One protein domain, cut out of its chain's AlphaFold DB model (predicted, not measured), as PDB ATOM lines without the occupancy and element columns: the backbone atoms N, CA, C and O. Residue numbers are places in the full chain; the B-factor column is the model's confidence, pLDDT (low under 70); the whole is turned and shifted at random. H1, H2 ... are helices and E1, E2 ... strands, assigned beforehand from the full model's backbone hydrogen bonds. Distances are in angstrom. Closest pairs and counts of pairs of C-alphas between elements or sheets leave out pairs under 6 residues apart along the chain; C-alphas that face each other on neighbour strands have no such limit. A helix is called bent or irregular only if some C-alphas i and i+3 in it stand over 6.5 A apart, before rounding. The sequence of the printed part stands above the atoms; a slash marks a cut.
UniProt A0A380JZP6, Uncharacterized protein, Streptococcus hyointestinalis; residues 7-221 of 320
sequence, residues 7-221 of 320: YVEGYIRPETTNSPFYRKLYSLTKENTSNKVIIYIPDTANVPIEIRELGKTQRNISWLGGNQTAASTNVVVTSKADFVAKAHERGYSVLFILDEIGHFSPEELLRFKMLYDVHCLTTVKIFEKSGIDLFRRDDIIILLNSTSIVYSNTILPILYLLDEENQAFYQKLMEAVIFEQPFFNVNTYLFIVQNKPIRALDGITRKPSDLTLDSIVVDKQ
ATOM      1  N   TYR A   7       8.963  33.168 -12.544       70.31
ATOM      2  CA  TYR A   7       7.519  33.269 -12.696       70.31
ATOM      3  C   TYR A   7       7.166  33.013 -14.151       70.31
ATOM      4  O   TYR A   7       7.683  33.706 -15.024       70.31
ATOM      5  N   VAL A   8       6.275  32.067 -14.416       70.44
ATOM      6  CA  VAL A   8       5.781  31.801 -15.770       70.44
ATOM      7  C   VAL A   8       4.283  32.039 -15.805       70.44
ATOM      8  O   VAL A   8       3.541  31.393 -15.075       70.44
ATOM      9  N   GLU A   9       3.834  32.958 -16.652       71.25
ATOM     10  CA  GLU A   9       2.423  33.187 -16.937       71.25
ATOM     11  C   GLU A   9       2.069  32.585 -18.302       71.25
ATOM     12  O   GLU A   9       2.581  33.028 -19.331       71.25
ATOM     13  N   GLY A  10       1.201  31.567 -18.294       64.31
ATOM     14  CA  GLY A  10       0.687  30.896 -19.491       64.31
ATOM     15  C   GLY A  10      -0.483  31.670 -20.104       64.31
ATOM     16  O   GLY A  10      -1.611  31.590 -19.605       64.31
ATOM     17  N   TYR A  11      -0.228  32.428 -21.171       60.81
ATOM     18  CA  TYR A  11      -1.180  33.405 -21.721       60.81
ATOM     19  C   TYR A  11      -2.081  32.844 -22.839       60.81
ATOM     20  O   TYR A  11      -1.571  32.268 -23.796       60.81
ATOM     21  N   ILE A  12      -3.413  33.039 -22.749       50.72
ATOM     22  CA  ILE A  12      -4.404  32.720 -23.816       50.72
ATOM     23  C   ILE A  12      -5.543  33.778 -23.889       50.72
ATOM     24  O   ILE A  12      -6.682  33.446 -24.206       50.72
ATOM     25  N   ARG A  13      -5.334  35.065 -23.554       54.00
ATOM     26  CA  ARG A  13      -6.438  36.065 -23.605       54.00
ATOM     27  C   ARG A  13      -6.074  37.398 -24.263       54.00
ATOM     28  O   ARG A  13      -4.916  37.601 -24.564       54.00
ATOM     29  N   PRO A  14      -7.041  38.293 -24.547       49.12
ATOM     30  CA  PRO A  14      -6.777  39.616 -25.131       49.12
ATOM     31  C   PRO A  14      -6.687  40.755 -24.093       49.12
ATOM     32  O   PRO A  14      -6.251  41.851 -24.427       49.12
ATOM     33  N   GLU A  15      -7.129  40.537 -22.848       57.88
ATOM     34  CA  GLU A  15      -7.261  41.594 -21.831       57.88
ATOM     35  C   GLU A  15      -6.033  41.673 -20.909       57.88
ATOM     36  O   GLU A  15      -5.992  41.121 -19.806       57.88
ATOM     37  N   THR A  16      -5.021  42.410 -21.356       64.31
ATOM     38  CA  THR A  16      -3.730  42.571 -20.667       64.31
ATOM     39  C   THR A  16      -3.803  43.321 -19.334       64.31
ATOM     40  O   THR A  16      -2.909  43.194 -18.496       64.31
ATOM     41  N   THR A  17      -4.891  44.048 -19.063       63.25
ATOM     42  CA  THR A  17      -5.092  44.808 -17.814       63.25
ATOM     43  C   THR A  17      -5.222  43.923 -16.573       63.25
ATOM     44  O   THR A  17      -4.932  44.376 -15.460       63.25
ATOM     45  N   ASN A  18      -5.612  42.655 -16.735       66.50
ATOM     46  CA  ASN A  18      -5.791  41.710 -15.630       66.50
ATOM     47  C   ASN A  18      -4.642  40.715 -15.458       66.50
ATOM     48  O   ASN A  18      -4.660  39.943 -14.503       66.50
ATOM     49  N   SER A  19      -3.630  40.770 -16.323       72.69
ATOM     50  CA  SER A  19      -2.439  39.924 -16.244       72.69
ATOM     51  C   SER A  19      -1.550  40.304 -15.046       72.69
ATOM     52  O   SER A  19      -1.132  41.466 -14.929       72.69
ATOM     53  N   PRO A  20      -1.234  39.359 -14.137       74.88
ATOM     54  CA  PRO A  20      -0.238  39.547 -13.085       74.88
ATOM     55  C   PRO A  20       1.124  40.003 -13.620       74.88
ATOM     56  O   PRO A  20       1.732  40.900 -13.029       74.88
ATOM     57  N   PHE A  21       1.569  39.452 -14.752       81.00
ATOM     58  CA  PHE A  21       2.799  39.823 -15.445       81.00
ATOM     59  C   PHE A  21       2.800  41.300 -15.828       81.00
ATOM     60  O   PHE A  21       3.666  42.052 -15.370       81.00
ATOM     61  N   TYR A  22       1.806  41.752 -16.603       80.19
ATOM     62  CA  TYR A  22       1.751  43.144 -17.051       80.19
ATOM     63  C   TYR A  22       1.604  44.100 -15.870       80.19
ATOM     64  O   TYR A  22       2.251  45.142 -15.826       80.19
ATOM     65  N   ARG A  23       0.824  43.741 -14.851       78.12
ATOM     66  CA  ARG A  23       0.686  44.562 -13.641       78.12
ATOM     67  C   ARG A  23       1.990  44.696 -12.866       78.12
ATOM     68  O   ARG A  23       2.308  45.796 -12.409       78.12
ATOM     69  N   LYS A  24       2.745  43.605 -12.712       83.38
ATOM     70  CA  LYS A  24       4.070  43.638 -12.087       83.38
ATOM     71  C   LYS A  24       5.019  44.496 -12.918       83.38
ATOM     72  O   LYS A  24       5.673  45.366 -12.342       83.38
ATOM     73  N   LEU A  25       5.013  44.328 -14.240       85.38
ATOM     74  CA  LEU A  25       5.778  45.149 -15.173       85.38
ATOM     75  C   LEU A  25       5.460  46.637 -14.976       85.38
ATOM     76  O   LEU A  25       6.347  47.383 -14.570       85.38
ATOM     77  N   TYR A  26       4.194  47.043 -15.123       82.94
ATOM     78  CA  TYR A  26       3.733  48.419 -14.899       82.94
ATOM     79  C   TYR A  26       4.123  48.957 -13.521       82.94
ATOM     80  O   TYR A  26       4.405  50.141 -13.387       82.94
ATOM     81  N   SER A  27       4.118  48.122 -12.475       83.31
ATOM     82  CA  SER A  27       4.485  48.553 -11.121       83.31
ATOM     83  C   SER A  27       5.972  48.870 -10.970       83.31
ATOM     84  O   SER A  27       6.319  49.807 -10.251       83.31
ATOM     85  N   LEU A  28       6.839  48.111 -11.645       85.38
ATOM     86  CA  LEU A  28       8.287  48.262 -11.541       85.38
ATOM     87  C   LEU A  28       8.835  49.326 -12.492       85.38
ATOM     88  O   LEU A  28       9.875  49.912 -12.192       85.38
ATOM     89  N   THR A  29       8.124  49.611 -13.584       81.00
ATOM     90  CA  THR A  29       8.542  50.553 -14.631       81.00
ATOM     91  C   THR A  29       7.950  51.954 -14.497       81.00
ATOM     92  O   THR A  29       8.206  52.783 -15.364       81.00
ATOM     93  N   LYS A  30       7.198  52.247 -13.423       79.56
ATOM     94  CA  LYS A  30       6.646  53.591 -13.172       79.56
ATOM     95  C   LYS A  30       7.727  54.680 -13.195       79.56
ATOM     96  O   LYS A  30       8.867  54.453 -12.784       79.56
ATOM     97  N   GLU A  31       7.340  55.889 -13.591       68.44
ATOM     98  CA  GLU A  31       8.193  57.070 -13.496       68.44
ATOM     99  C   GLU A  31       8.716  57.244 -12.061       68.44
ATOM    100  O   GLU A  31       7.993  57.039 -11.083       68.44
ATOM    101  N   ASN A  32       9.992  57.629 -11.943       67.44
ATOM    102  CA  ASN A  32      10.726  57.822 -10.685       67.44
ATOM    103  C   ASN A  32      11.061  56.549  -9.886       67.44
ATOM    104  O   ASN A  32      11.508  56.656  -8.743       67.44
ATOM    105  N   THR A  33      10.911  55.346 -10.453       72.56
ATOM    106  CA  THR A  33      11.475  54.144  -9.819       72.56
ATOM    107  C   THR A  33      12.987  54.074 -10.064       72.56
ATOM    108  O   THR A  33      13.487  54.409 -11.143       72.56
ATOM    109  N   SER A  34      13.735  53.597  -9.066       79.06
ATOM    110  CA  SER A  34      15.157  53.244  -9.202       79.06
ATOM    111  C   SER A  34      15.363  51.802  -9.679       79.06
ATOM    112  O   SER A  34      16.487  51.301  -9.666       79.06
ATOM    113  N   ASN A  35      14.283  51.102 -10.039       83.44
ATOM    114  CA  ASN A  35      14.335  49.692 -10.403       83.44
ATOM    115  C   ASN A  35      15.009  49.535 -11.760       83.44
ATOM    116  O   ASN A  35      14.546  50.110 -12.740       83.44
ATOM    117  N   LYS A  36      16.053  48.707 -11.827       87.00
ATOM    118  CA  LYS A  36      16.714  48.366 -13.085       87.00
ATOM    119  C   LYS A  36      16.101  47.110 -13.695       87.00
ATOM    120  O   LYS A  36      16.331  46.000 -13.208       87.00
ATOM    121  N   VAL A  37      15.307  47.306 -14.745       89.62
ATOM    122  CA  VAL A  37      14.442  46.292 -15.356       89.62
ATOM    123  C   VAL A  37      14.780  46.116 -16.832       89.62
ATOM    124  O   VAL A  37      14.921  47.091 -17.572       89.62
ATOM    125  N   ILE A  38      14.864  44.865 -17.274       90.69
ATOM    126  CA  ILE A  38      14.995  44.508 -18.688       90.69
ATOM    127  C   ILE A  38      13.669  43.919 -19.165       90.69
ATOM    128  O   ILE A  38      13.086  43.081 -18.486       90.69
ATOM    129  N   ILE A  39      13.216  44.339 -20.338       89.50
ATOM    130  CA  ILE A  39      12.088  43.787 -21.082       89.50
ATOM    131  C   ILE A  39      12.684  43.143 -22.337       89.50
ATOM    132  O   ILE A  39      13.058  43.827 -23.291       89.50
ATOM    133  N   TYR A  40      12.842  41.828 -22.301       88.31
ATOM    134  CA  TYR A  40      13.379  41.023 -23.385       88.31
ATOM    135  C   TYR A  40      12.249  40.488 -24.263       88.31
ATOM    136  O   TYR A  40      11.328  39.833 -23.775       88.31
ATOM    137  N   ILE A  41      12.332  40.778 -25.558       85.50
ATOM    138  CA  ILE A  41      11.390  40.329 -26.582       85.50
ATOM    139  C   ILE A  41      12.228  39.625 -27.657       85.50
ATOM    140  O   ILE A  41      12.905  40.326 -28.410       85.50
ATOM    141  N   PRO A  42      12.257  38.280 -27.718       80.19
ATOM    142  CA  PRO A  42      13.012  37.550 -28.736       80.19
ATOM    143  C   PRO A  42      12.653  38.019 -30.154       80.19
ATOM    144  O   PRO A  42      11.514  38.416 -30.408       80.19
ATOM    145  N   ASP A  43      13.631  37.976 -31.067       66.38
ATOM    146  CA  ASP A  43      13.689  38.695 -32.360       66.38
ATOM    147  C   ASP A  43      12.644  38.275 -33.430       66.38
ATOM    148  O   ASP A  43      12.828  38.474 -34.629       66.38
ATOM    149  N   THR A  44      11.519  37.697 -33.020       54.00
ATOM    150  CA  THR A  44      10.440  37.184 -33.878       54.00
ATOM    151  C   THR A  44       9.062  37.778 -33.568       54.00
ATOM    152  O   THR A  44       8.097  37.470 -34.270       54.00
ATOM    153  N   ALA A  45       8.935  38.656 -32.568       53.75
ATOM    154  CA  ALA A  45       7.664  39.277 -32.208       53.75
ATOM    155  C   ALA A  45       7.613  40.752 -32.626       53.75
ATOM    156  O   ALA A  45       8.467  41.562 -32.263       53.75
ATOM    157  N   ASN A  46       6.547  41.140 -33.333       63.56
ATOM    158  CA  ASN A  46       6.113  42.533 -33.295       63.56
ATOM    159  C   ASN A  46       6.005  42.941 -31.826       63.56
ATOM    160  O   ASN A  46       5.304  42.280 -31.067       63.56
ATOM    161  N   VAL A  47       6.676  44.029 -31.440       69.94
ATOM    162  CA  VAL A  47       6.577  44.566 -30.079       69.94
ATOM    163  C   VAL A  47       5.093  44.678 -29.698       69.94
ATOM    164  O   VAL A  47       4.386  45.415 -30.409       69.94
ATOM    165  N   PRO A  48       4.632  43.999 -28.627       74.25
ATOM    166  CA  PRO A  48       3.236  44.036 -28.205       74.25
ATOM    167  C   PRO A  48       2.761  45.467 -27.984       74.25
ATOM    168  O   PRO A  48       3.539  46.331 -27.558       74.25
ATOM    169  N   ILE A  49       1.493  45.740 -28.295       73.25
ATOM    170  CA  ILE A  49       0.946  47.101 -28.226       73.25
ATOM    171  C   ILE A  49       1.068  47.671 -26.809       73.25
ATOM    172  O   ILE A  49       1.402  48.837 -26.647       73.25
ATOM    173  N   GLU A  50       0.945  46.828 -25.791       75.12
ATOM    174  CA  GLU A  50       1.103  47.156 -24.379       75.12
ATOM    175  C   GLU A  50       2.499  47.677 -24.054       75.12
ATOM    176  O   GLU A  50       2.638  48.658 -23.329       75.12
ATOM    177  N   ILE A  51       3.547  47.064 -24.613       77.19
ATOM    178  CA  ILE A  51       4.925  47.526 -24.408       77.19
ATOM    179  C   ILE A  51       5.156  48.839 -25.164       77.19
ATOM    180  O   ILE A  51       5.858  49.722 -24.667       77.19
ATOM    181  N   ARG A  52       4.523  49.024 -26.333       75.31
ATOM    182  CA  ARG A  52       4.556  50.308 -27.056       75.31
ATOM    183  C   ARG A  52       3.871  51.417 -26.257       75.31
ATOM    184  O   ARG A  52       4.437  52.499 -26.133       75.31
ATOM    185  N   GLU A  53       2.688  51.158 -25.704       75.31
ATOM    186  CA  GLU A  53       1.954  52.107 -24.857       75.31
ATOM    187  C   GLU A  53       2.696  52.395 -23.547       75.31
ATOM    188  O   GLU A  53       2.781  53.548 -23.117       75.31
ATOM    189  N   LEU A  54       3.335  51.385 -22.952       75.81
ATOM    190  CA  LEU A  54       4.234  51.578 -21.820       75.81
ATOM    191  C   LEU A  54       5.374  52.543 -22.190       75.81
ATOM    192  O   LEU A  54       5.618  53.503 -21.469       75.81
ATOM    193  N   GLY A  55       6.010  52.355 -23.350       70.31
ATOM    194  CA  GLY A  55       7.050  53.257 -23.858       70.31
ATOM    195  C   GLY A  55       6.574  54.684 -24.158       70.31
ATOM    196  O   GLY A  55       7.376  55.612 -24.104       70.31
ATOM    197  N   LYS A  56       5.282  54.885 -24.453       69.69
ATOM    198  CA  LYS A  56       4.684  56.224 -24.625       69.69
ATOM    199  C   LYS A  56       4.367  56.905 -23.295       69.69
ATOM    200  O   LYS A  56       4.415  58.129 -23.209       69.69
ATOM    201  N   THR A  57       4.002  56.123 -22.282       66.19
ATOM    202  CA  THR A  57       3.538  56.626 -20.980       66.19
ATOM    203  C   THR A  57       4.651  56.746 -19.943       66.19
ATOM    204  O   THR A  57       4.504  57.522 -19.005       66.19
ATOM    205  N   GLN A  58       5.759  56.019 -20.105       68.00
ATOM    206  CA  GLN A  58       6.895  56.007 -19.181       68.00
ATOM    207  C   GLN A  58       8.138  56.608 -19.848       68.00
ATOM    208  O   GLN A  58       8.740  56.009 -20.741       68.00
ATOM    209  N   ARG A  59       8.566  57.795 -19.400       60.75
ATOM    210  CA  ARG A  59       9.701  58.531 -19.997       60.75
ATOM    211  C   ARG A  59      11.089  57.926 -19.726       60.75
ATOM    212  O   ARG A  59      12.084  58.449 -20.219       60.75
ATOM    213  N   ASN A  60      11.178  56.851 -18.944       66.75
ATOM    214  CA  ASN A  60      12.421  56.184 -18.528       66.75
ATOM    215  C   ASN A  60      12.717  54.877 -19.294       66.75
ATOM    216  O   ASN A  60      13.616  54.138 -18.883       66.75
ATOM    217  N   ILE A  61      11.982  54.591 -20.378       72.31
ATOM    218  CA  ILE A  61      12.152  53.379 -21.191       72.31
ATOM    219  C   ILE A  61      13.058  53.648 -22.391       72.31
ATOM    220  O   ILE A  61      12.738  54.451 -23.267       72.31
ATOM    221  N   SER A  62      14.171  52.918 -22.470       74.38
ATOM    222  CA  SER A  62      15.031  52.892 -23.654       74.38
ATOM    223  C   SER A  62      14.756  51.677 -24.522       74.38
ATOM    224  O   SER A  62      14.817  50.542 -24.057       74.38
ATOM    225  N   TRP A  63      14.544  51.914 -25.813       74.94
ATOM    226  CA  TRP A  63      14.427  50.871 -26.824       74.94
ATOM    227  C   TRP A  63      15.798  50.602 -27.442       74.94
ATOM    228  O   TRP A  63      16.311  51.419 -28.205       74.94
ATOM    229  N   LEU A  64      16.395  49.448 -27.155       71.94
ATOM    230  CA  LEU A  64      17.636  49.003 -27.792       71.94
ATOM    231  C   LEU A  64      17.355  48.343 -29.149       71.94
ATOM    232  O   LEU A  64      17.734  47.204 -29.405       71.94
ATOM    233  N   GLY A  65      16.712  49.097 -30.039       53.53
ATOM    234  CA  GLY A  65      16.622  48.810 -31.471       53.53
ATOM    235  C   GLY A  65      17.689  49.596 -32.235       53.53
ATOM    236  O   GLY A  65      17.365  50.537 -32.946       53.53
ATOM    237  N   GLY A  66      18.972  49.286 -32.021       45.62
ATOM    238  CA  GLY A  66      20.102  50.011 -32.634       45.62
ATOM    239  C   GLY A  66      21.162  50.489 -31.631       45.62
ATOM    240  O   GLY A  66      21.032  50.248 -30.434       45.62
ATOM    241  N   ASN A  67      22.238  51.110 -32.138       34.72
ATOM    242  CA  ASN A  67      23.491  51.493 -31.447       34.72
ATOM    243  C   ASN A  67      23.343  52.562 -30.333       34.72
ATOM    244  O   ASN A  67      24.071  53.551 -30.323       34.72
ATOM    245  N   GLN A  68      22.426  52.396 -29.380       49.06
ATOM    246  CA  GLN A  68      22.365  53.239 -28.184       49.06
ATOM    247  C   GLN A  68      23.046  52.557 -26.994       49.06
ATOM    248  O   GLN A  68      22.860  51.371 -26.720       49.06
ATOM    249  N   THR A  69      23.865  53.316 -26.274       51.47
ATOM    250  CA  THR A  69      24.537  52.890 -25.048       51.47
ATOM    251  C   THR A  69      23.563  52.987 -23.872       51.47
ATOM    252  O   THR A  69      23.185  54.070 -23.446       51.47
ATOM    253  N   ALA A  70      23.172  51.837 -23.317       51.00
ATOM    254  CA  ALA A  70      22.218  51.671 -22.207       51.00
ATOM    255  C   ALA A  70      22.645  52.263 -20.838       51.00
ATOM    256  O   ALA A  70      22.236  51.768 -19.791       51.00
ATOM    257  N   ALA A  71      23.545  53.246 -20.811       49.44
ATOM    258  CA  ALA A  71      24.216  53.690 -19.591       49.44
ATOM    259  C   ALA A  71      23.369  54.629 -18.706       49.44
ATOM    260  O   ALA A  71      23.755  54.857 -17.565       49.44
ATOM    261  N   SER A  72      22.237  55.158 -19.188       55.81
ATOM    262  CA  SER A  72      21.484  56.213 -18.487       55.81
ATOM    263  C   SER A  72      20.054  55.860 -18.070       55.81
ATOM    264  O   SER A  72      19.416  56.684 -17.416       55.81
ATOM    265  N   THR A  73      19.529  54.681 -18.411       71.06
ATOM    266  CA  THR A  73      18.119  54.350 -18.150       71.06
ATOM    267  C   THR A  73      17.933  53.171 -17.212       71.06
ATOM    268  O   THR A  73      18.760  52.266 -17.128       71.06
ATOM    269  N   ASN A  74      16.837  53.234 -16.455       82.81
ATOM    270  CA  ASN A  74      16.448  52.213 -15.487       82.81
ATOM    271  C   ASN A  74      15.642  51.088 -16.153       82.81
ATOM    272  O   ASN A  74      15.648  49.964 -15.669       82.81
ATOM    273  N   VAL A  75      14.971  51.353 -17.278       86.44
ATOM    274  CA  VAL A  75      14.158  50.355 -17.978       86.44
ATOM    275  C   VAL A  75      14.620  50.237 -19.424       86.44
ATOM    276  O   VAL A  75      14.690  51.229 -20.148       86.44
ATOM    277  N   VAL A  76      14.916  49.013 -19.855       87.62
ATOM    278  CA  VAL A  76      15.417  48.728 -21.204       87.62
ATOM    279  C   VAL A  76      14.546  47.692 -21.891       87.62
ATOM    280  O   VAL A  76      14.341  46.616 -21.345       87.62
ATOM    281  N   VAL A  77      14.100  47.982 -23.113       87.06
ATOM    282  CA  VAL A  77      13.463  47.017 -24.021       87.06
ATOM    283  C   VAL A  77      14.485  46.563 -25.062       87.06
ATOM    284  O   VAL A  77      15.136  47.403 -25.683       87.06
ATOM    285  N   THR A  78      14.656  45.255 -25.264       85.75
ATOM    286  CA  THR A  78      15.679  44.700 -26.170       85.75
ATOM    287  C   THR A  78      15.272  43.348 -26.755       85.75
ATOM    288  O   THR A  78      14.568  42.584 -26.100       85.75
ATOM    289  N   SER A  79      15.779  43.023 -27.946       84.06
ATOM    290  CA  SER A  79      15.759  41.667 -28.522       84.06
ATOM    291  C   SER A  79      17.128  40.979 -28.510       84.06
ATOM    292  O   SER A  79      17.280  39.853 -28.974       84.06
ATOM    293  N   LYS A  80      18.154  41.625 -27.940       84.88
ATOM    294  CA  LYS A  80      19.538  41.131 -27.956       84.88
ATOM    295  C   LYS A  80      19.874  40.331 -26.697       84.88
ATOM    296  O   LYS A  80      20.187  40.932 -25.667       84.88
ATOM    297  N   ALA A  81      19.907  39.002 -26.793       83.19
ATOM    298  CA  ALA A  81      20.281  38.105 -25.691       83.19
ATOM    299  C   ALA A  81      21.657  38.436 -25.071       83.19
ATOM    300  O   ALA A  81      21.809  38.436 -23.850       83.19
ATOM    301  N   ASP A  82      22.644  38.824 -25.886       83.00
ATOM    302  CA  ASP A  82      23.980  39.214 -25.405       83.00
ATOM    303  C   ASP A  82      23.967  40.447 -24.500       83.00
ATOM    304  O   ASP A  82      24.765  40.556 -23.564       83.00
ATOM    305  N   PHE A  83      23.057  41.392 -24.763       85.50
ATOM    306  CA  PHE A  83      22.859  42.524 -23.868       85.50
ATOM    307  C   PHE A  83      22.280  42.044 -22.540       85.50
ATOM    308  O   PHE A  83      22.795  42.417 -21.487       85.50
ATOM    309  N   VAL A  84      21.251  41.190 -22.592       87.56
ATOM    310  CA  VAL A  84      20.632  40.611 -21.394       87.56
ATOM    311  C   VAL A  84      21.670  39.852 -20.577       87.56
ATOM    312  O   VAL A  84      21.681  39.981 -19.369       87.56
ATOM    313  N   ALA A  85      22.616  39.138 -21.179       83.31
ATOM    314  CA  ALA A  85      23.660  38.458 -20.415       83.31
ATOM    315  C   ALA A  85      24.600  39.414 -19.648       83.31
ATOM    316  O   ALA A  85      25.040  39.084 -18.551       83.31
ATOM    317  N   LYS A  86      24.904  40.591 -20.209       84.50
ATOM    318  CA  LYS A  86      25.869  41.558 -19.642       84.50
ATOM    319  C   LYS A  86      25.226  42.624 -18.754       84.50
ATOM    320  O   LYS A  86      25.909  43.296 -17.988       84.50
ATOM    321  N   ALA A  87      23.920  42.832 -18.867       86.00
ATOM    322  CA  ALA A  87      23.222  43.888 -18.143       86.00
ATOM    323  C   ALA A  87      23.233  43.681 -16.616       86.00
ATOM    324  O   ALA A  87      23.178  44.660 -15.873       86.00
ATOM    325  N   HIS A  88      23.397  42.446 -16.138       85.31
ATOM    326  CA  HIS A  88      23.505  42.135 -14.716       85.31
ATOM    327  C   HIS A  88      24.685  42.865 -14.062       85.31
ATOM    328  O   HIS A  88      24.528  43.498 -13.021       85.31
ATOM    329  N   GLU A  89      25.833  42.908 -14.746       84.69
ATOM    330  CA  GLU A  89      27.036  43.640 -14.317       84.69
ATOM    331  C   GLU A  89      26.784  45.153 -14.183       84.69
ATOM    332  O   GLU A  89      27.495  45.859 -13.473       84.69
ATOM    333  N   ARG A  90      25.736  45.666 -14.840       82.69
ATOM    334  CA  ARG A  90      25.305  47.073 -14.790       82.69
ATOM    335  C   ARG A  90      24.228  47.330 -13.730       82.69
ATOM    336  O   ARG A  90      23.662  48.429 -13.679       82.69
ATOM    337  N   GLY A  91      23.937  46.338 -12.889       85.12
ATOM    338  CA  GLY A  91      22.995  46.416 -11.775       85.12
ATOM    339  C   GLY A  91      21.537  46.149 -12.145       85.12
ATOM    340  O   GLY A  91      20.658  46.475 -11.352       85.12
ATOM    341  N   TYR A  92      21.256  45.600 -13.331       87.94
ATOM    342  CA  TYR A  92      19.918  45.093 -13.642       87.94
ATOM    343  C   TYR A  92      19.673  43.799 -12.868       87.94
ATOM    344  O   TYR A  92      20.520  42.906 -12.855       87.94
ATOM    345  N   SER A  93      18.519  43.704 -12.212       87.25
ATOM    346  CA  SER A  93      18.197  42.576 -11.327       87.25
ATOM    347  C   SER A  93      16.872  41.896 -11.657       87.25
ATOM    348  O   SER A  93      16.616  40.810 -11.147       87.25
ATOM    349  N   VAL A  94      16.034  42.515 -12.495       90.62
ATOM    350  CA  VAL A  94      14.727  41.978 -12.894       90.62
ATOM    351  C   VAL A  94      14.658  41.871 -14.411       90.62
ATOM    352  O   VAL A  94      14.959  42.836 -15.120       90.62
ATOM    353  N   LEU A  95      14.229  40.710 -14.897       90.75
ATOM    354  CA  LEU A  95      14.065  40.420 -16.314       90.75
ATOM    355  C   LEU A  95      12.618  40.018 -16.595       90.75
ATOM    356  O   LEU A  95      12.123  39.037 -16.050       90.75
ATOM    357  N   PHE A  96      11.963  40.750 -17.485       89.50
ATOM    358  CA  PHE A  96      10.705  40.358 -18.101       89.50
ATOM    359  C   PHE A  96      10.999  39.756 -19.469       89.50
ATOM    360  O   PHE A  96      11.622  40.414 -20.295       89.50
ATOM    361  N   ILE A  97      10.552  38.532 -19.715       87.38
ATOM    362  CA  ILE A  97      10.617  37.858 -21.012       87.38
ATOM    363  C   ILE A  97       9.200  37.845 -21.577       87.38
ATOM    364  O   ILE A  97       8.293  37.326 -20.928       87.38
ATOM    365  N   LEU A  98       9.000  38.429 -22.757       83.88
ATOM    366  CA  LEU A  98       7.743  38.339 -23.495       83.88
ATOM    367  C   LEU A  98       7.964  37.496 -24.739       83.88
ATOM    368  O   LEU A  98       8.573  37.950 -25.706       83.88
ATOM    369  N   ASP A  99       7.448  36.278 -24.707       78.75
ATOM    370  CA  ASP A  99       7.549  35.347 -25.817       78.75
ATOM    371  C   ASP A  99       6.318  34.456 -25.893       78.75
ATOM    372  O   ASP A  99       6.294  33.299 -25.469       78.75
ATOM    373  N   GLU A 100       5.271  35.015 -26.478       70.25
ATOM    374  CA  GLU A 100       3.981  34.357 -26.637       70.25
ATOM    375  C   GLU A 100       4.038  33.119 -27.546       70.25
ATOM    376  O   GLU A 100       3.078  32.367 -27.611       70.25
ATOM    377  N   ILE A 101       5.132  32.852 -28.261       68.25
ATOM    378  CA  ILE A 101       5.192  31.751 -29.242       68.25
ATOM    379  C   ILE A 101       6.216  30.671 -28.830       68.25
ATOM    380  O   ILE A 101       6.213  29.572 -29.398       68.25
ATOM    381  N   GLY A 102       7.037  30.931 -27.807       68.19
ATOM    382  CA  GLY A 102       8.032  29.988 -27.287       68.19
ATOM    383  C   GLY A 102       9.233  29.842 -28.225       68.19
ATOM    384  O   GLY A 102       9.560  28.738 -28.662       68.19
ATOM    385  N   HIS A 103       9.822  30.961 -28.629       72.56
ATOM    386  CA  HIS A 103      11.082  31.075 -29.357       72.56
ATOM    387  C   HIS A 103      12.331  31.059 -28.472       72.56
ATOM    388  O   HIS A 103      13.378  30.643 -28.961       72.56
ATOM    389  N   PHE A 104      12.258  31.530 -27.226       71.81
ATOM    390  CA  PHE A 104      13.415  31.543 -26.340       71.81
ATOM    391  C   PHE A 104      13.838  30.112 -26.012       71.81
ATOM    392  O   PHE A 104      13.002  29.225 -25.817       71.81
ATOM    393  N   SER A 105      15.149  29.885 -25.978       71.38
ATOM    394  CA  SER A 105      15.695  28.560 -25.715       71.38
ATOM    395  C   SER A 105      15.714  28.241 -24.214       71.38
ATOM    396  O   SER A 105      15.875  29.133 -23.370       71.38
ATOM    397  N   PRO A 106      15.599  26.958 -23.849       68.00
ATOM    398  CA  PRO A 106      15.685  26.527 -22.457       68.00
ATOM    399  C   PRO A 106      17.026  26.891 -21.790       68.00
ATOM    400  O   PRO A 106      17.068  27.264 -20.614       68.00
ATOM    401  N   GLU A 107      18.126  26.843 -22.542       72.31
ATOM    402  CA  GLU A 107      19.468  27.208 -22.084       72.31
ATOM    403  C   GLU A 107      19.593  28.711 -21.788       72.31
ATOM    404  O   GLU A 107      20.220  29.099 -20.796       72.31
ATOM    405  N   GLU A 108      18.968  29.569 -22.602       76.31
ATOM    406  CA  GLU A 108      18.892  31.010 -22.331       76.31
ATOM    407  C   GLU A 108      18.142  31.286 -21.030       76.31
ATOM    408  O   GLU A 108      18.618  32.064 -20.199       76.31
ATOM    409  N   LEU A 109      17.012  30.612 -20.803       75.81
ATOM    410  CA  LEU A 109      16.249  30.777 -19.569       75.81
ATOM    411  C   LEU A 109      17.045  30.320 -18.341       75.81
ATOM    412  O   LEU A 109      17.065  31.023 -17.328       75.81
ATOM    413  N   LEU A 110      17.740  29.178 -18.440       73.75
ATOM    414  CA  LEU A 110      18.638  28.680 -17.393       73.75
ATOM    415  C   LEU A 110      19.725  29.710 -17.066       73.75
ATOM    416  O   LEU A 110      20.014  29.965 -15.896       73.75
ATOM    417  N   ARG A 111      20.314  30.327 -18.091       77.81
ATOM    418  CA  ARG A 111      21.322  31.373 -17.917       77.81
ATOM    419  C   ARG A 111      20.741  32.609 -17.239       77.81
ATOM    420  O   ARG A 111      21.356  33.145 -16.321       77.81
ATOM    421  N   PHE A 112      19.564  33.057 -17.664       84.19
ATOM    422  CA  PHE A 112      18.941  34.260 -17.126       84.19
ATOM    423  C   PHE A 112      18.475  34.098 -15.681       84.19
ATOM    424  O   PHE A 112      18.691  35.011 -14.887       84.19
ATOM    425  N   LYS A 113      17.927  32.939 -15.291       77.81
ATOM    426  CA  LYS A 113      17.507  32.712 -13.895       77.81
ATOM    427  C   LYS A 113      18.663  32.701 -12.895       77.81
ATOM    428  O   LYS A 113      18.429  32.895 -11.712       77.81
ATOM    429  N   MET A 114      19.904  32.481 -13.342       78.56
ATOM    430  CA  MET A 114      21.085  32.603 -12.474       78.56
ATOM    431  C   MET A 114      21.484  34.061 -12.215       78.56
ATOM    432  O   MET A 114      22.272  34.321 -11.310       78.56
ATOM    433  N   LEU A 115      20.966  35.003 -13.007       83.38
ATOM    434  CA  LEU A 115      21.361  36.413 -12.990       83.38
ATOM    435  C   LEU A 115      20.219  37.344 -12.551       83.38
ATOM    436  O   LEU A 115      20.476  38.436 -12.046       83.38
ATOM    437  N   TYR A 116      18.962  36.935 -12.738       86.75
ATOM    438  CA  TYR A 116      17.794  37.809 -12.616       86.75
ATOM    439  C   TYR A 116      16.636  37.162 -11.855       86.75
ATOM    440  O   TYR A 116      16.470  35.946 -11.870       86.75
ATOM    441  N   ASP A 117      15.791  37.999 -11.248       85.69
ATOM    442  CA  ASP A 117      14.405  37.639 -10.929       85.69
ATOM    443  C   ASP A 117      13.609  37.662 -12.243       85.69
ATOM    444  O   ASP A 117      13.438  38.726 -12.851       85.69
ATOM    445  N   VAL A 118      13.227  36.482 -12.739       84.62
ATOM    446  CA  VAL A 118      12.700  36.312 -14.099       84.62
ATOM    447  C   VAL A 118      11.184  36.203 -14.061       84.62
ATOM    448  O   VAL A 118      10.620  35.279 -13.480       84.62
ATOM    449  N   HIS A 119      10.517  37.111 -14.760       85.62
ATOM    450  CA  HIS A 119       9.101  37.023 -15.081       85.62
ATOM    451  C   HIS A 119       8.963  36.695 -16.563       85.62
ATOM    452  O   HIS A 119       9.467  37.427 -17.405       85.62
ATOM    453  N   CYS A 120       8.280  35.612 -16.899       80.81
ATOM    454  CA  CYS A 120       8.090  35.156 -18.264       80.81
ATOM    455  C   CYS A 120       6.600  35.145 -18.601       80.81
ATOM    456  O   CYS A 120       5.813  34.503 -17.910       80.81
ATOM    457  N   LEU A 121       6.223  35.857 -19.659       80.00
ATOM    458  CA  LEU A 121       4.923  35.742 -20.302       80.00
ATOM    459  C   LEU A 121       5.119  34.929 -21.571       80.00
ATOM    460  O   LEU A 121       5.788  35.373 -22.506       80.00
ATOM    461  N   THR A 122       4.560  33.729 -21.594       74.25
ATOM    462  CA  THR A 122       4.774  32.806 -22.703       74.25
ATOM    463  C   THR A 122       3.581  31.884 -22.895       74.25
ATOM    464  O   THR A 122       2.675  31.820 -22.061       74.25
ATOM    465  N   THR A 123       3.532  31.196 -24.032       64.75
ATOM    466  CA  THR A 123       2.564  30.118 -24.226       64.75
ATOM    467  C   THR A 123       3.120  28.805 -23.724       64.75
ATOM    468  O   THR A 123       4.308  28.618 -23.475       64.75
ATOM    469  N   VAL A 124       2.221  27.843 -23.624       57.06
ATOM    470  CA  VAL A 124       2.505  26.512 -23.099       57.06
ATOM    471  C   VAL A 124       3.466  25.707 -23.972       57.06
ATOM    472  O   VAL A 124       4.094  24.772 -23.489       57.06
ATOM    473  N   LYS A 125       3.700  26.171 -25.207       57.62
ATOM    474  CA  LYS A 125       4.763  25.698 -26.100       57.62
ATOM    475  C   LYS A 125       6.146  25.751 -25.469       57.62
ATOM    476  O   LYS A 125       7.002  24.962 -25.860       57.62
ATOM    477  N   ILE A 126       6.391  26.654 -24.516       59.12
ATOM    478  CA  ILE A 126       7.676  26.650 -23.829       59.12
ATOM    479  C   ILE A 126       7.872  25.370 -23.026       59.12
ATOM    480  O   ILE A 126       8.968  24.830 -23.038       59.12
ATOM    481  N   PHE A 127       6.826  24.859 -22.378       57.09
ATOM    482  CA  PHE A 127       6.896  23.631 -21.593       57.09
ATOM    483  C   PHE A 127       6.948  22.393 -22.495       57.09
ATOM    484  O   PHE A 127       7.473  21.368 -22.090       57.09
ATOM    485  N   GLU A 128       6.445  22.493 -23.730       56.81
ATOM    486  CA  GLU A 128       6.574  21.436 -24.743       56.81
ATOM    487  C   GLU A 128       7.984  21.377 -25.357       56.81
ATOM    488  O   GLU A 128       8.490  20.297 -25.650       56.81
ATOM    489  N   LYS A 129       8.611  22.539 -25.598       56.72
ATOM    490  CA  LYS A 129       9.939  22.645 -26.230       56.72
ATOM    491  C   LYS A 129      11.090  22.543 -25.243       56.72
ATOM    492  O   LYS A 129      12.164  22.065 -25.596       56.72
ATOM    493  N   SER A 130      10.894  23.069 -24.043       52.12
ATOM    494  CA  SER A 130      11.895  23.016 -22.995       52.12
ATOM    495  C   SER A 130      11.813  21.650 -22.365       52.12
ATOM    496  O   SER A 130      10.793  21.331 -21.766       52.12
ATOM    497  N   GLY A 131      12.878  20.856 -22.491       51.03
ATOM    498  CA  GLY A 131      13.028  19.668 -21.659       51.03
ATOM    499  C   GLY A 131      12.747  20.072 -20.215       51.03
ATOM    500  O   GLY A 131      13.406  20.976 -19.686       51.03
ATOM    501  N   ILE A 132      11.708  19.474 -19.632       49.19
ATOM    502  CA  ILE A 132      11.166  19.814 -18.313       49.19
ATOM    503  C   ILE A 132      12.278  19.710 -17.250       49.19
ATOM    504  O   ILE A 132      12.275  20.434 -16.263       49.19
ATOM    505  N   ASP A 133      13.326  18.938 -17.533       49.78
ATOM    506  CA  ASP A 133      14.562  18.776 -16.762       49.78
ATOM    507  C   ASP A 133      15.349  20.074 -16.464       49.78
ATOM    508  O   ASP A 133      16.127  20.133 -15.509       49.78
ATOM    509  N   LEU A 134      15.183  21.148 -17.250       50.25
ATOM    510  CA  LEU A 134      15.913  22.418 -17.041       50.25
ATOM    511  C   LEU A 134      15.280  23.316 -15.965       50.25
ATOM    512  O   LEU A 134      15.869  24.307 -15.492       50.25
ATOM    513  N   PHE A 135      14.085  22.938 -15.540       54.47
ATOM    514  CA  PHE A 135      13.277  23.573 -14.524       54.47
ATOM    515  C   PHE A 135      13.523  22.877 -13.179       54.47
ATOM    516  O   PHE A 135      13.077  21.763 -12.931       54.47
ATOM    517  N   ARG A 136      14.266  23.533 -12.276       53.38
ATOM    518  CA  ARG A 136      14.450  23.014 -10.911       53.38
ATOM    519  C   ARG A 136      13.128  23.151 -10.157       53.38
ATOM    520  O   ARG A 136      12.553  24.239 -10.165       53.38
ATOM    521  N   ARG A 137      12.683  22.080  -9.485       51.97
ATOM    522  CA  ARG A 137      11.406  22.029  -8.741       51.97
ATOM    523  C   ARG A 137      11.227  23.204  -7.763       51.97
ATOM    524  O   ARG A 137      10.128  23.713  -7.626       51.97
ATOM    525  N   ASP A 138      12.290  23.715  -7.150       52.78
ATOM    526  CA  ASP A 138      12.169  24.721  -6.078       52.78
ATOM    527  C   ASP A 138      12.008  26.185  -6.540       52.78
ATOM    528  O   ASP A 138      11.771  27.069  -5.705       52.78
ATOM    529  N   ASP A 139      12.140  26.453  -7.845       52.97
ATOM    530  CA  ASP A 139      12.341  27.812  -8.374       52.97
ATOM    531  C   ASP A 139      11.158  28.355  -9.192       52.97
ATOM    532  O   ASP A 139      11.241  29.466  -9.722       52.97
ATOM    533  N   ILE A 140      10.062  27.596  -9.318       63.09
ATOM    534  CA  ILE A 140       9.045  27.850 -10.347       63.09
ATOM    535  C   ILE A 140       7.699  28.173  -9.733       63.09
ATOM    536  O   ILE A 140       7.110  27.400  -8.978       63.09
ATOM    537  N   ILE A 141       7.207  29.339 -10.125       58.53
ATOM    538  CA  ILE A 141       5.869  29.808  -9.838       58.53
ATOM    539  C   ILE A 141       5.129  29.860 -11.171       58.53
ATOM    540  O   ILE A 141       5.413  30.719 -12.007       58.53
ATOM    541  N   ILE A 142       4.189  28.938 -11.379       68.31
ATOM    542  CA  ILE A 142       3.381  28.896 -12.602       68.31
ATOM    543  C   ILE A 142       2.049  29.587 -12.322       68.31
ATOM    544  O   ILE A 142       1.343  29.249 -11.372       68.31
ATOM    545  N   LEU A 143       1.713  30.562 -13.159       60.38
ATOM    546  CA  LEU A 143       0.414  31.207 -13.210       60.38
ATOM    547  C   LEU A 143      -0.282  30.784 -14.497       60.38
ATOM    548  O   LEU A 143       0.124  31.157 -15.596       60.38
ATOM    549  N   LEU A 144      -1.362  30.025 -14.364       69.94
ATOM    550  CA  LEU A 144      -2.222  29.674 -15.487       69.94
ATOM    551  C   LEU A 144      -3.550  30.373 -15.307       69.94
ATOM    552  O   LEU A 144      -4.172  30.257 -14.255       69.94
ATOM    553  N   ASN A 145      -4.031  31.066 -16.331       66.94
ATOM    554  CA  ASN A 145      -5.426  31.479 -16.315       66.94
ATOM    555  C   ASN A 145      -6.309  30.222 -16.214       66.94
ATOM    556  O   ASN A 145      -6.046  29.237 -16.907       66.94
ATOM    557  N   SER A 146      -7.350  30.233 -15.376       63.16
ATOM    558  CA  SER A 146      -8.180  29.038 -15.168       63.16
ATOM    559  C   SER A 146      -8.822  28.550 -16.471       63.16
ATOM    560  O   SER A 146      -9.086  27.365 -16.636       63.16
ATOM    561  N   THR A 147      -9.028  29.450 -17.436       61.25
ATOM    562  CA  THR A 147      -9.567  29.099 -18.756       61.25
ATOM    563  C   THR A 147      -8.542  28.478 -19.706       61.25
ATOM    564  O   THR A 147      -8.936  27.806 -20.654       61.25
ATOM    565  N   SER A 148      -7.243  28.595 -19.414       60.75
ATOM    566  CA  SER A 148      -6.178  27.916 -20.163       60.75
ATOM    567  C   SER A 148      -6.127  26.407 -19.898       60.75
ATOM    568  O   SER A 148      -5.558  25.662 -20.688       60.75
ATOM    569  N   ILE A 149      -6.763  25.947 -18.817       59.09
ATOM    570  CA  ILE A 149      -6.819  24.535 -18.406       59.09
ATOM    571  C   ILE A 149      -7.713  23.712 -19.347       59.09
ATOM    572  O   ILE A 149      -7.557  22.506 -19.461       59.09
ATOM    573  N   VAL A 150      -8.628  24.341 -20.092       50.53
ATOM    574  CA  VAL A 150      -9.553  23.633 -21.000       50.53
ATOM    575  C   VAL A 150      -8.816  22.907 -22.141       50.53
ATOM    576  O   VAL A 150      -9.330  21.949 -22.714       50.53
ATOM    577  N   TYR A 151      -7.592  23.324 -22.465       51.66
ATOM    578  CA  TYR A 151      -6.792  22.714 -23.520       51.66
ATOM    579  C   TYR A 151      -5.957  21.558 -22.953       51.66
ATOM    580  O   TYR A 151      -4.849  21.772 -22.479       51.66
ATOM    581  N   SER A 152      -6.460  20.326 -23.031       45.06
ATOM    582  CA  SER A 152      -5.847  19.107 -22.458       45.06
ATOM    583  C   SER A 152      -4.356  18.897 -22.781       45.06
ATOM    584  O   SER A 152      -3.596  18.479 -21.910       45.06
ATOM    585  N   ASN A 153      -3.902  19.258 -23.987       47.09
ATOM    586  CA  ASN A 153      -2.485  19.153 -24.384       47.09
ATOM    587  C   ASN A 153      -1.554  20.090 -23.591       47.09
ATOM    588  O   ASN A 153      -0.354  19.861 -23.516       47.09
ATOM    589  N   THR A 154      -2.121  21.121 -22.971       51.88
ATOM    590  CA  THR A 154      -1.419  22.145 -22.192       51.88
ATOM    591  C   THR A 154      -1.065  21.676 -20.783       51.88
ATOM    592  O   THR A 154      -0.082  22.125 -20.200       51.88
ATOM    593  N   ILE A 155      -1.891  20.798 -20.213       53.53
ATOM    594  CA  ILE A 155      -1.773  20.364 -18.819       53.53
ATOM    595  C   ILE A 155      -0.658  19.327 -18.671       53.53
ATOM    596  O   ILE A 155       0.065  19.344 -17.680       53.53
ATOM    597  N   LEU A 156      -0.502  18.451 -19.667       55.31
ATOM    598  CA  LEU A 156       0.423  17.318 -19.635       55.31
ATOM    599  C   LEU A 156       1.863  17.717 -19.263       55.31
ATOM    600  O   LEU A 156       2.364  17.169 -18.286       55.31
ATOM    601  N   PRO A 157       2.506  18.698 -19.929       56.91
ATOM    602  CA  PRO A 157       3.851  19.146 -19.553       56.91
ATOM    603  C   PRO A 157       3.923  19.776 -18.153       56.91
ATOM    604  O   PRO A 157       4.947  19.706 -17.483       56.91
ATOM    605  N   ILE A 158       2.829  20.388 -17.690       59.25
ATOM    606  CA  ILE A 158       2.769  21.069 -16.393       59.25
ATOM    607  C   ILE A 158       2.643  20.055 -15.257       59.25
ATOM    608  O   ILE A 158       3.253  20.261 -14.218       59.25
ATOM    609  N   LEU A 159       1.929  18.940 -15.458       59.50
ATOM    610  CA  LEU A 159       1.761  17.876 -14.459       59.50
ATOM    611  C   LEU A 159       3.087  17.270 -13.985       59.50
ATOM    612  O   LEU A 159       3.218  16.952 -12.805       59.50
ATOM    613  N   TYR A 160       4.084  17.154 -14.866       57.78
ATOM    614  CA  TYR A 160       5.424  16.678 -14.494       57.78
ATOM    615  C   TYR A 160       6.162  17.640 -13.557       57.78
ATOM    616  O   TYR A 160       7.026  17.223 -12.787       57.78
ATOM    617  N   LEU A 161       5.796  18.923 -13.588       57.25
ATOM    618  CA  LEU A 161       6.327  19.964 -12.715       57.25
ATOM    619  C   LEU A 161       5.568  20.066 -11.388       57.25
ATOM    620  O   LEU A 161       5.793  21.034 -10.665       57.25
ATOM    621  N   LEU A 162       4.672  19.131 -11.060       65.31
ATOM    622  CA  LEU A 162       3.872  19.151  -9.833       65.31
ATOM    623  C   LEU A 162       4.300  18.047  -8.867       65.31
ATOM    624  O   LEU A 162       4.701  16.961  -9.288       65.31
ATOM    625  N   ASP A 163       4.188  18.321  -7.569       70.44
ATOM    626  CA  ASP A 163       4.213  17.286  -6.530       70.44
ATOM    627  C   ASP A 163       2.970  16.371  -6.611       70.44
ATOM    628  O   ASP A 163       2.027  16.640  -7.357       70.44
ATOM    629  N   GLU A 164       2.978  15.256  -5.874       73.12
ATOM    630  CA  GLU A 164       1.899  14.254  -5.909       73.12
ATOM    631  C   GLU A 164       0.527  14.834  -5.530       73.12
ATOM    632  O   GLU A 164      -0.479  14.494  -6.154       73.12
ATOM    633  N   GLU A 165       0.479  15.739  -4.548       72.94
ATOM    634  CA  GLU A 165      -0.759  16.390  -4.106       72.94
ATOM    635  C   GLU A 165      -1.367  17.235  -5.233       72.94
ATOM    636  O   GLU A 165      -2.554  17.123  -5.554       72.94
ATOM    637  N   ASN A 166      -0.535  18.036  -5.894       74.31
ATOM    638  CA  ASN A 166      -0.949  18.865  -7.013       74.31
ATOM    639  C   ASN A 166      -1.265  18.018  -8.265       74.31
ATOM    640  O   ASN A 166      -2.195  18.356  -8.998       74.31
ATOM    641  N   GLN A 167      -0.585  16.885  -8.495       75.19
ATOM    642  CA  GLN A 167      -0.965  15.919  -9.543       75.19
ATOM    643  C   GLN A 167      -2.373  15.360  -9.301       75.19
ATOM    644  O   GLN A 167      -3.201  15.382 -10.215       75.19
ATOM    645  N   ALA A 168      -2.674  14.930  -8.073       76.69
ATOM    646  CA  ALA A 168      -3.991  14.413  -7.706       76.69
ATOM    647  C   ALA A 168      -5.095  15.467  -7.898       76.69
ATOM    648  O   ALA A 168      -6.181  15.152  -8.391       76.69
ATOM    649  N   PHE A 169      -4.814  16.734  -7.561       81.44
ATOM    650  CA  PHE A 169      -5.734  17.843  -7.819       81.44
ATOM    651  C   PHE A 169      -6.101  17.939  -9.300       81.44
ATOM    652  O   PHE A 169      -7.282  17.973  -9.649       81.44
ATOM    653  N   TYR A 170      -5.106  17.951 -10.185       76.62
ATOM    654  CA  TYR A 170      -5.361  18.065 -11.616       76.62
ATOM    655  C   TYR A 170      -6.032  16.822 -12.202       76.62
ATOM    656  O   TYR A 170      -6.919  16.978 -13.034       76.62
ATOM    657  N   GLN A 171      -5.686  15.615 -11.752       73.88
ATOM    658  CA  GLN A 171      -6.381  14.389 -12.165       73.88
ATOM    659  C   GLN A 171      -7.879  14.475 -11.849       73.88
ATOM    660  O   GLN A 171      -8.710  14.326 -12.743       73.88
ATOM    661  N   LYS A 172      -8.229  14.849 -10.611       76.75
ATOM    662  CA  LYS A 172      -9.627  15.055 -10.209       76.75
ATOM    663  C   LYS A 172     -10.296  16.193 -10.989       76.75
ATOM    664  O   LYS A 172     -11.479  16.117 -11.308       76.75
ATOM    665  N   LEU A 173      -9.553  17.249 -11.331       76.75
ATOM    666  CA  LEU A 173     -10.062  18.363 -12.135       76.75
ATOM    667  C   LEU A 173     -10.378  17.933 -13.570       76.75
ATOM    668  O   LEU A 173     -11.329  18.436 -14.164       76.75
ATOM    669  N   MET A 174      -9.597  17.010 -14.127       69.75
ATOM    670  CA  MET A 174      -9.818  16.484 -15.469       69.75
ATOM    671  C   MET A 174     -11.044  15.557 -15.556       69.75
ATOM    672  O   MET A 174     -11.664  15.467 -16.614       69.75
ATOM    673  N   GLU A 175     -11.427  14.918 -14.448       69.25
ATOM    674  CA  GLU A 175     -12.692  14.178 -14.311       69.25
ATOM    675  C   GLU A 175     -13.912  15.110 -14.189       69.25
ATOM    676  O   GLU A 175     -15.053  14.722 -14.444       69.25
ATOM    677  N   ALA A 176     -13.686  16.366 -13.812       72.19
ATOM    678  CA  ALA A 176     -14.741  17.326 -13.554       72.19
ATOM    679  C   ALA A 176     -15.192  18.079 -14.817       72.19
ATOM    680  O   ALA A 176     -14.482  18.209 -15.819       72.19
ATOM    681  N   VAL A 177     -16.393  18.660 -14.762       71.19
ATOM    682  CA  VAL A 177     -16.823  19.639 -15.765       71.19
ATOM    683  C   VAL A 177     -16.143  20.968 -15.435       71.19
ATOM    684  O   VAL A 177     -16.566  21.693 -14.537       71.19
ATOM    685  N   ILE A 178     -15.061  21.288 -16.154       69.50
ATOM    686  CA  ILE A 178     -14.200  22.458 -15.887       69.50
ATOM    687  C   ILE A 178     -14.982  23.780 -15.759       69.50
ATOM    688  O   ILE A 178     -14.657  24.613 -14.919       69.50
ATOM    689  N   PHE A 179     -16.045  23.960 -16.550       67.50
ATOM    690  CA  PHE A 179     -16.853  25.185 -16.580       67.50
ATOM    691  C   PHE A 179     -17.761  25.361 -15.359       67.50
ATOM    692  O   PHE A 179     -18.234  26.465 -15.110       67.50
ATOM    693  N   GLU A 180     -17.999  24.290 -14.605       77.06
ATOM    694  CA  GLU A 180     -18.837  24.291 -13.402       77.06
ATOM    695  C   GLU A 180     -18.013  24.472 -12.124       77.06
ATOM    696  O   GLU A 180     -18.564  24.542 -11.025       77.06
ATOM    697  N   GLN A 181     -16.684  24.562 -12.245       80.62
ATOM    698  CA  GLN A 181     -15.827  24.697 -11.077       80.62
ATOM    699  C   GLN A 181     -15.970  26.095 -10.461       80.62
ATOM    700  O   GLN A 181     -15.887  27.088 -11.187       80.62
ATOM    701  N   PRO A 182     -16.102  26.217  -9.124       81.88
ATOM    702  CA  PRO A 182     -16.312  27.509  -8.459       81.88
ATOM    703  C   PRO A 182     -15.206  28.541  -8.722       81.88
ATOM    704  O   PRO A 182     -15.446  29.745  -8.690       81.88
ATOM    705  N   PHE A 183     -13.987  28.066  -8.983       80.69
ATOM    706  CA  PHE A 183     -12.818  28.890  -9.287       80.69
ATOM    707  C   PHE A 183     -12.619  29.138 -10.792       80.69
ATOM    708  O   PHE A 183     -11.676  29.826 -11.183       80.69
ATOM    709  N   PHE A 184     -13.466  28.580 -11.663       77.56
ATOM    710  CA  PHE A 184     -13.357  28.784 -13.101       77.56
ATOM    711  C   PHE A 184     -13.927  30.152 -13.491       77.56
ATOM    712  O   PHE A 184     -15.131  30.346 -13.639       77.56
ATOM    713  N   ASN A 185     -13.043  31.132 -13.669       75.12
ATOM    714  CA  ASN A 185     -13.416  32.486 -14.058       75.12
ATOM    715  C   ASN A 185     -12.321  33.111 -14.925       75.12
ATOM    716  O   ASN A 185     -11.134  32.905 -14.701       75.12
ATOM    717  N   VAL A 186     -12.719  33.952 -15.877       70.69
ATOM    718  CA  VAL A 186     -11.817  34.688 -16.775       70.69
ATOM    719  C   VAL A 186     -10.713  35.472 -16.057       70.69
ATOM    720  O   VAL A 186      -9.626  35.638 -16.606       70.69
ATOM    721  N   ASN A 187     -10.981  35.920 -14.832       72.38
ATOM    722  CA  ASN A 187     -10.065  36.692 -14.002       72.38
ATOM    723  C   ASN A 187      -9.273  35.834 -13.012       72.38
ATOM    724  O   ASN A 187      -8.419  36.376 -12.320       72.38
ATOM    725  N   THR A 188      -9.550  34.533 -12.895       74.12
ATOM    726  CA  THR A 188      -8.868  33.673 -11.922       74.12
ATOM    727  C   THR A 188      -7.611  33.063 -12.523       74.12
ATOM    728  O   THR A 188      -7.627  32.506 -13.622       74.12
ATOM    729  N   TYR A 189      -6.518  33.147 -11.772       74.44
ATOM    730  CA  TYR A 189      -5.250  32.507 -12.085       74.44
ATOM    731  C   TYR A 189      -4.995  31.389 -11.085       74.44
ATOM    732  O   TYR A 189      -5.020  31.622  -9.879       74.44
ATOM    733  N   LEU A 190      -4.727  30.184 -11.574       76.88
ATOM    734  CA  LEU A 190      -4.169  29.122 -10.758       76.88
ATOM    735  C   LEU A 190      -2.692  29.399 -10.542       76.88
ATOM    736  O   LEU A 190      -1.917  29.526 -11.489       76.88
ATOM    737  N   PHE A 191      -2.341  29.522  -9.274       75.88
ATOM    738  CA  PHE A 191      -1.015  29.780  -8.774       75.88
ATOM    739  C   PHE A 191      -0.453  28.477  -8.229       75.88
ATOM    740  O   PHE A 191      -0.898  27.974  -7.194       75.88
ATOM    741  N   ILE A 192       0.527  27.953  -8.945       74.38
ATOM    742  CA  ILE A 192       1.168  26.685  -8.652       74.38
ATOM    743  C   ILE A 192       2.552  26.987  -8.100       74.38
ATOM    744  O   ILE A 192       3.367  27.639  -8.759       74.38
ATOM    745  N   VAL A 193       2.803  26.510  -6.887       70.56
ATOM    746  CA  VAL A 193       4.126  26.529  -6.271       70.56
ATOM    747  C   VAL A 193       4.376  25.167  -5.682       70.56
ATOM    748  O   VAL A 193       3.534  24.636  -4.971       70.56
ATOM    749  N   GLN A 194       5.552  24.638  -5.968       66.31
ATOM    750  CA  GLN A 194       5.993  23.352  -5.460       66.31
ATOM    751  C   GLN A 194       5.927  23.280  -3.932       66.31
ATOM    752  O   GLN A 194       6.277  24.243  -3.234       66.31
ATOM    753  N   ASN A 195       5.469  22.133  -3.429       66.56
ATOM    754  CA  ASN A 195       5.248  21.852  -2.010       66.56
ATOM    755  C   ASN A 195       4.260  22.818  -1.336       66.56
ATOM    756  O   ASN A 195       4.349  23.078  -0.131       66.56
ATOM    757  N   LYS A 196       3.351  23.414  -2.111       73.81
ATOM    758  CA  LYS A 196       2.249  24.230  -1.605       73.81
ATOM    759  C   LYS A 196       0.956  23.827  -2.308       73.81
ATOM    760  O   LYS A 196       1.001  23.529  -3.503       73.81
ATOM    761  N   PRO A 197      -0.191  23.917  -1.614       74.19
ATOM    762  CA  PRO A 197      -1.484  23.776  -2.263       74.19
ATOM    763  C   PRO A 197      -1.612  24.761  -3.427       74.19
ATOM    764  O   PRO A 197      -1.169  25.916  -3.325       74.19
ATOM    765  N   ILE A 198      -2.239  24.326  -4.522       79.62
ATOM    766  CA  ILE A 198      -2.634  25.226  -5.609       79.62
ATOM    767  C   ILE A 198      -3.528  26.319  -5.035       79.62
ATOM    768  O   ILE A 198      -4.412  26.064  -4.222       79.62
ATOM    769  N   ARG A 199      -3.320  27.559  -5.472       82.62
ATOM    770  CA  ARG A 199      -4.149  28.691  -5.044       82.62
ATOM    771  C   ARG A 199      -4.828  29.319  -6.239       82.62
ATOM    772  O   ARG A 199      -4.179  29.593  -7.239       82.62
ATOM    773  N   ALA A 200      -6.113  29.608  -6.129       82.94
ATOM    774  CA  ALA A 200      -6.774  30.525  -7.042       82.94
ATOM    775  C   ALA A 200      -6.461  31.961  -6.612       82.94
ATOM    776  O   ALA A 200      -6.657  32.339  -5.460       82.94
ATOM    777  N   LEU A 201      -5.961  32.766  -7.541       78.31
ATOM    778  CA  LEU A 201      -5.776  34.199  -7.381       78.31
ATOM    779  C   LEU A 201      -6.798  34.922  -8.248       78.31
ATOM    780  O   LEU A 201      -6.748  34.854  -9.476       78.31
ATOM    781  N   ASP A 202      -7.681  35.674  -7.605       76.25
ATOM    782  CA  ASP A 202      -8.563  36.597  -8.303       76.25
ATOM    783  C   ASP A 202      -7.745  37.784  -8.840       76.25
ATOM    784  O   ASP A 202      -7.156  38.575  -8.093       76.25
ATOM    785  N   GLY A 203      -7.718  37.910 -10.162       64.94
ATOM    786  CA  GLY A 203      -7.038  38.969 -10.884       64.94
ATOM    787  C   GLY A 203      -7.602  40.355 -10.591       64.94
ATOM    788  O   GLY A 203      -6.889  41.324 -10.750       64.94
ATOM    789  N   ILE A 204      -8.823  40.533 -10.111       69.25
ATOM    790  CA  ILE A 204      -9.370  41.835  -9.709       69.25
ATOM    791  C   ILE A 204      -9.086  42.092  -8.226       69.25
ATOM    792  O   ILE A 204      -8.445  43.090  -7.883       69.25
ATOM    793  N   THR A 205      -9.536  41.196  -7.344       73.00
ATOM    794  CA  THR A 205      -9.528  41.424  -5.887       73.00
ATOM    795  C   THR A 205      -8.187  41.124  -5.220       73.00
ATOM    796  O   THR A 205      -7.943  41.601  -4.110       73.00
ATOM    797  N   ARG A 206      -7.294  40.387  -5.896       66.38
ATOM    798  CA  ARG A 206      -5.957  39.980  -5.419       66.38
ATOM    799  C   ARG A 206      -5.980  39.087  -4.181       66.38
ATOM    800  O   ARG A 206      -4.956  38.943  -3.515       66.38
ATOM    801  N   LYS A 207      -7.135  38.515  -3.846       73.19
ATOM    802  CA  LYS A 207      -7.261  37.593  -2.722       73.19
ATOM    803  C   LYS A 207      -6.910  36.183  -3.200       73.19
ATOM    804  O   LYS A 207      -7.558  35.708  -4.132       73.19
ATOM    805  N   PRO A 208      -5.885  35.539  -2.617       78.62
ATOM    806  CA  PRO A 208      -5.645  34.128  -2.858       78.62
ATOM    807  C   PRO A 208      -6.658  33.289  -2.071       78.62
ATOM    808  O   PRO A 208      -6.995  33.624  -0.934       78.62
ATOM    809  N   SER A 209      -7.097  32.186  -2.660       84.69
ATOM    810  CA  SER A 209      -7.841  31.123  -1.989       84.69
ATOM    811  C   SER A 209      -7.176  29.788  -2.286       84.69
ATOM    812  O   SER A 209      -6.935  29.474  -3.453       84.69
ATOM    813  N   ASP A 210      -6.888  29.015  -1.247       85.69
ATOM    814  CA  ASP A 210      -6.313  27.682  -1.406       85.69
ATOM    815  C   ASP A 210      -7.353  26.751  -2.041       85.69
ATOM    816  O   ASP A 210      -8.527  26.763  -1.665       85.69
ATOM    817  N   LEU A 211      -6.922  25.984  -3.040       83.56
ATOM    818  CA  LEU A 211      -7.715  24.966  -3.705       83.56
ATOM    819  C   LEU A 211      -7.234  23.599  -3.238       83.56
ATOM    820  O   LEU A 211      -6.050  23.277  -3.298       83.56
ATOM    821  N   THR A 212      -8.182  22.790  -2.796       83.69
ATOM    822  CA  THR A 212      -7.968  21.401  -2.390       83.69
ATOM    823  C   THR A 212      -8.736  20.472  -3.320       83.69
ATOM    824  O   THR A 212      -9.556  20.915  -4.127       83.69
ATOM    825  N   LEU A 213      -8.540  19.160  -3.180       81.50
ATOM    826  CA  LEU A 213      -9.361  18.168  -3.879       81.50
ATOM    827  C   LEU A 213     -10.866  18.385  -3.654       81.50
ATOM    828  O   LEU A 213     -11.659  18.146  -4.563       81.50
ATOM    829  N   ASP A 214     -11.276  18.848  -2.474       82.88
ATOM    830  CA  ASP A 214     -12.685  19.108  -2.138       82.88
ATOM    831  C   ASP A 214     -13.236  20.374  -2.800       82.88
ATOM    832  O   ASP A 214     -14.446  20.578  -2.854       82.88
ATOM    833  N   SER A 215     -12.356  21.213  -3.348       82.56
ATOM    834  CA  SER A 215     -12.748  22.385  -4.133       82.56
ATOM    835  C   SER A 215     -13.254  22.013  -5.533       82.56
ATOM    836  O   SER A 215     -13.779  22.878  -6.235       82.56
ATOM    837  N   ILE A 216     -13.085  20.751  -5.948       82.06
ATOM    838  CA  ILE A 216     -13.480  20.246  -7.264       82.06
ATOM    839  C   ILE A 216     -14.858  19.594  -7.176       82.06
ATOM    840  O   ILE A 216     -15.062  18.612  -6.458       82.06
ATOM    841  N   VAL A 217     -15.792  20.119  -7.964       80.25
ATOM    842  CA  VAL A 217     -17.148  19.595  -8.107       80.25
ATOM    843  C   VAL A 217     -17.165  18.617  -9.276       80.25
ATOM    844  O   VAL A 217     -17.060  19.022 -10.432       80.25
ATOM    845  N   VAL A 218     -17.279  17.322  -8.980       69.06
ATOM    846  CA  VAL A 218     -17.397  16.273 -10.001       69.06
ATOM    847  C   VAL A 218     -18.872  15.939 -10.175       69.06
ATOM    848  O   VAL A 218     -19.520  15.472  -9.234       69.06
ATOM    849  N   ASP A 219     -19.409  16.182 -11.369       60.72
ATOM    850  CA  ASP A 219     -20.766  15.764 -11.697       60.72
ATOM    851  C   ASP A 219     -20.793  14.234 -11.856       60.72
ATOM    852  O   ASP A 219     -19.941  13.644 -12.522       60.72
ATOM    853  N   LYS A 220     -21.740  13.548 -11.204       53.03
ATOM    854  CA  LYS A 220     -21.718  12.072 -11.073       53.03
ATOM    855  C   LYS A 220     -21.979  11.321 -12.389       53.03
ATOM    856  O   LYS A 220     -21.918  10.093 -12.405       53.03
ATOM    857  N   GLN A 221     -22.279  12.027 -13.478       49.41
ATOM    858  CA  GLN A 221     -22.524  11.459 -14.804       49.41
ATOM    859  C   GLN A 221     -21.337  11.703 -15.743       49.41
ATOM    860  O   GLN A 221     -21.441  12.377 -16.764       49.41
TER     861      GLN A 221
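This is residues 7 to 221 of the 320 residues of an uncharacterized protein of Streptococcus hyointestinalis (UniProt A0A380JZP6). One long, twisted sheet of ten strands makes the spine of this elongated domain, with helices on both faces: the sheet curls round H1, with H2 on the same face, while H3 covers E2 on the opposite face, side by side with H4. Toward one end the sheet goes over into antiparallel strands E7 to E10, with H6 following at once after E7, and H8 off the sheet. The printed part has 215 residues, with eight named helices and ten named strands in the order E1 H1 E2 H2 E3 E4 H3 E5 H4 E6 H5 E7 H6 H7 H8 E8 E9 E10. The sheet's order is E3 E4 E2 E5 E6 E1 E7 E8 E9 E10, mixed, and the class is mixed, helices and strands. The whole is compact, with a radius of gyration of the C-alphas of 18.2 A and spans of 63 by 34 by 27 A.

Look across the sheet from edge strand E3 (residues 61 to 63) through E4 (75 to 78), E2 (37 to 40), E5 (94 to 99), E6 (117 to 122), E1 (7 to 10), E7 (140 to 145), E8 (188 to 193) and E9 (199 to 202) to edge strand E10 (208 to 210). Neighbours E5 and E6 are parallel, with N 97 and O 119 2.8 A apart, within hydrogen-bond range; so are E1 and E7, with N 8 and O 141 at 2.9 A. E7 and E8 are antiparallel, with N 144 and O 190 at 3.0 A. E8, E9 and E10 form a meander, each strand the antiparallel neighbour of the one before, with N 191 and O 199 at 2.7 A and N 200 and O 209 at 2.8 A. H1 (20 to 28) is on the sheet; the C-alphas of Phe 21 and Leu 121 are its closest to E6, 6.7 A. H2 (49 to 57) is on the same face at a height over the sheet of 9.9 A. H3 (81 to 90), on the opposite face, lies over E2 at a height of 9.7 A and runs along it, at 2 degrees on the local plane. H4 (106 to 113) touches H3 at a shallow tilt of 14 degrees, the same way, closest at the C-alphas of Ala 85 and Phe 112, 7.1 A; it only grazes the sheet. E5, H4, E6 is a strand-helix-strand unit, two parallel neighbours with a helix between; E1, H1, E2, then E2, H2, E3, then E4, H3, E5, and E6, H5 (125 to 129), E7 are split units, with other strands between; each crossover is right-handed. H6 (146 to 150) is on the sheet over none of its strands. H7 (152 to 159) and H8 (164 to 175) form a helical hairpin and only just touch, with 3 pairs of C-alphas within 8 A, closest at Leu 159 and Gln 167, 6.0 A, made by residues 166 to 170 of H8 alone. H7 only just touches H5, also with 3 pairs, closest at the C-alphas of Phe 127 and Pro 157, 5.8 A. Every O i to N i+4 pair is within hydrogen-bond range in H1, H2, H4, H5 and H8; H3 has 3 of 6, H6 0 of 1 with 1 of 2 O i to N i+3 pairs, and H7 1 of 4 with 3 of 5.

Find C-alpha 7 at (7.519, 33.269, -12.696), where E1 begins. E5 is 16.2 A long, E6 16.0 A, E7 16.1 A and E8 15.9 A. H8 runs 16.8 A from C-alpha 164 at (1.899, 14.254, -5.909), and H3 15.0 A. H3 and H7 are irregular, only just: C-alphas 85 and 88 are 6.8 A apart, C-alphas 154 and 157 6.6 A. E10 ends at C-alpha 210, (-6.313, 27.682, -1.406).

The two C-alphas farthest apart are those of Thr 69 and Gln 221, 63.5 A. The printed part has no cut. The links E3 to E4 and H8 to E8 are long. The mean pLDDT of the printed part is 71.4, and 85 residues are under 70; look with care at residues 123 to 162, which are among them.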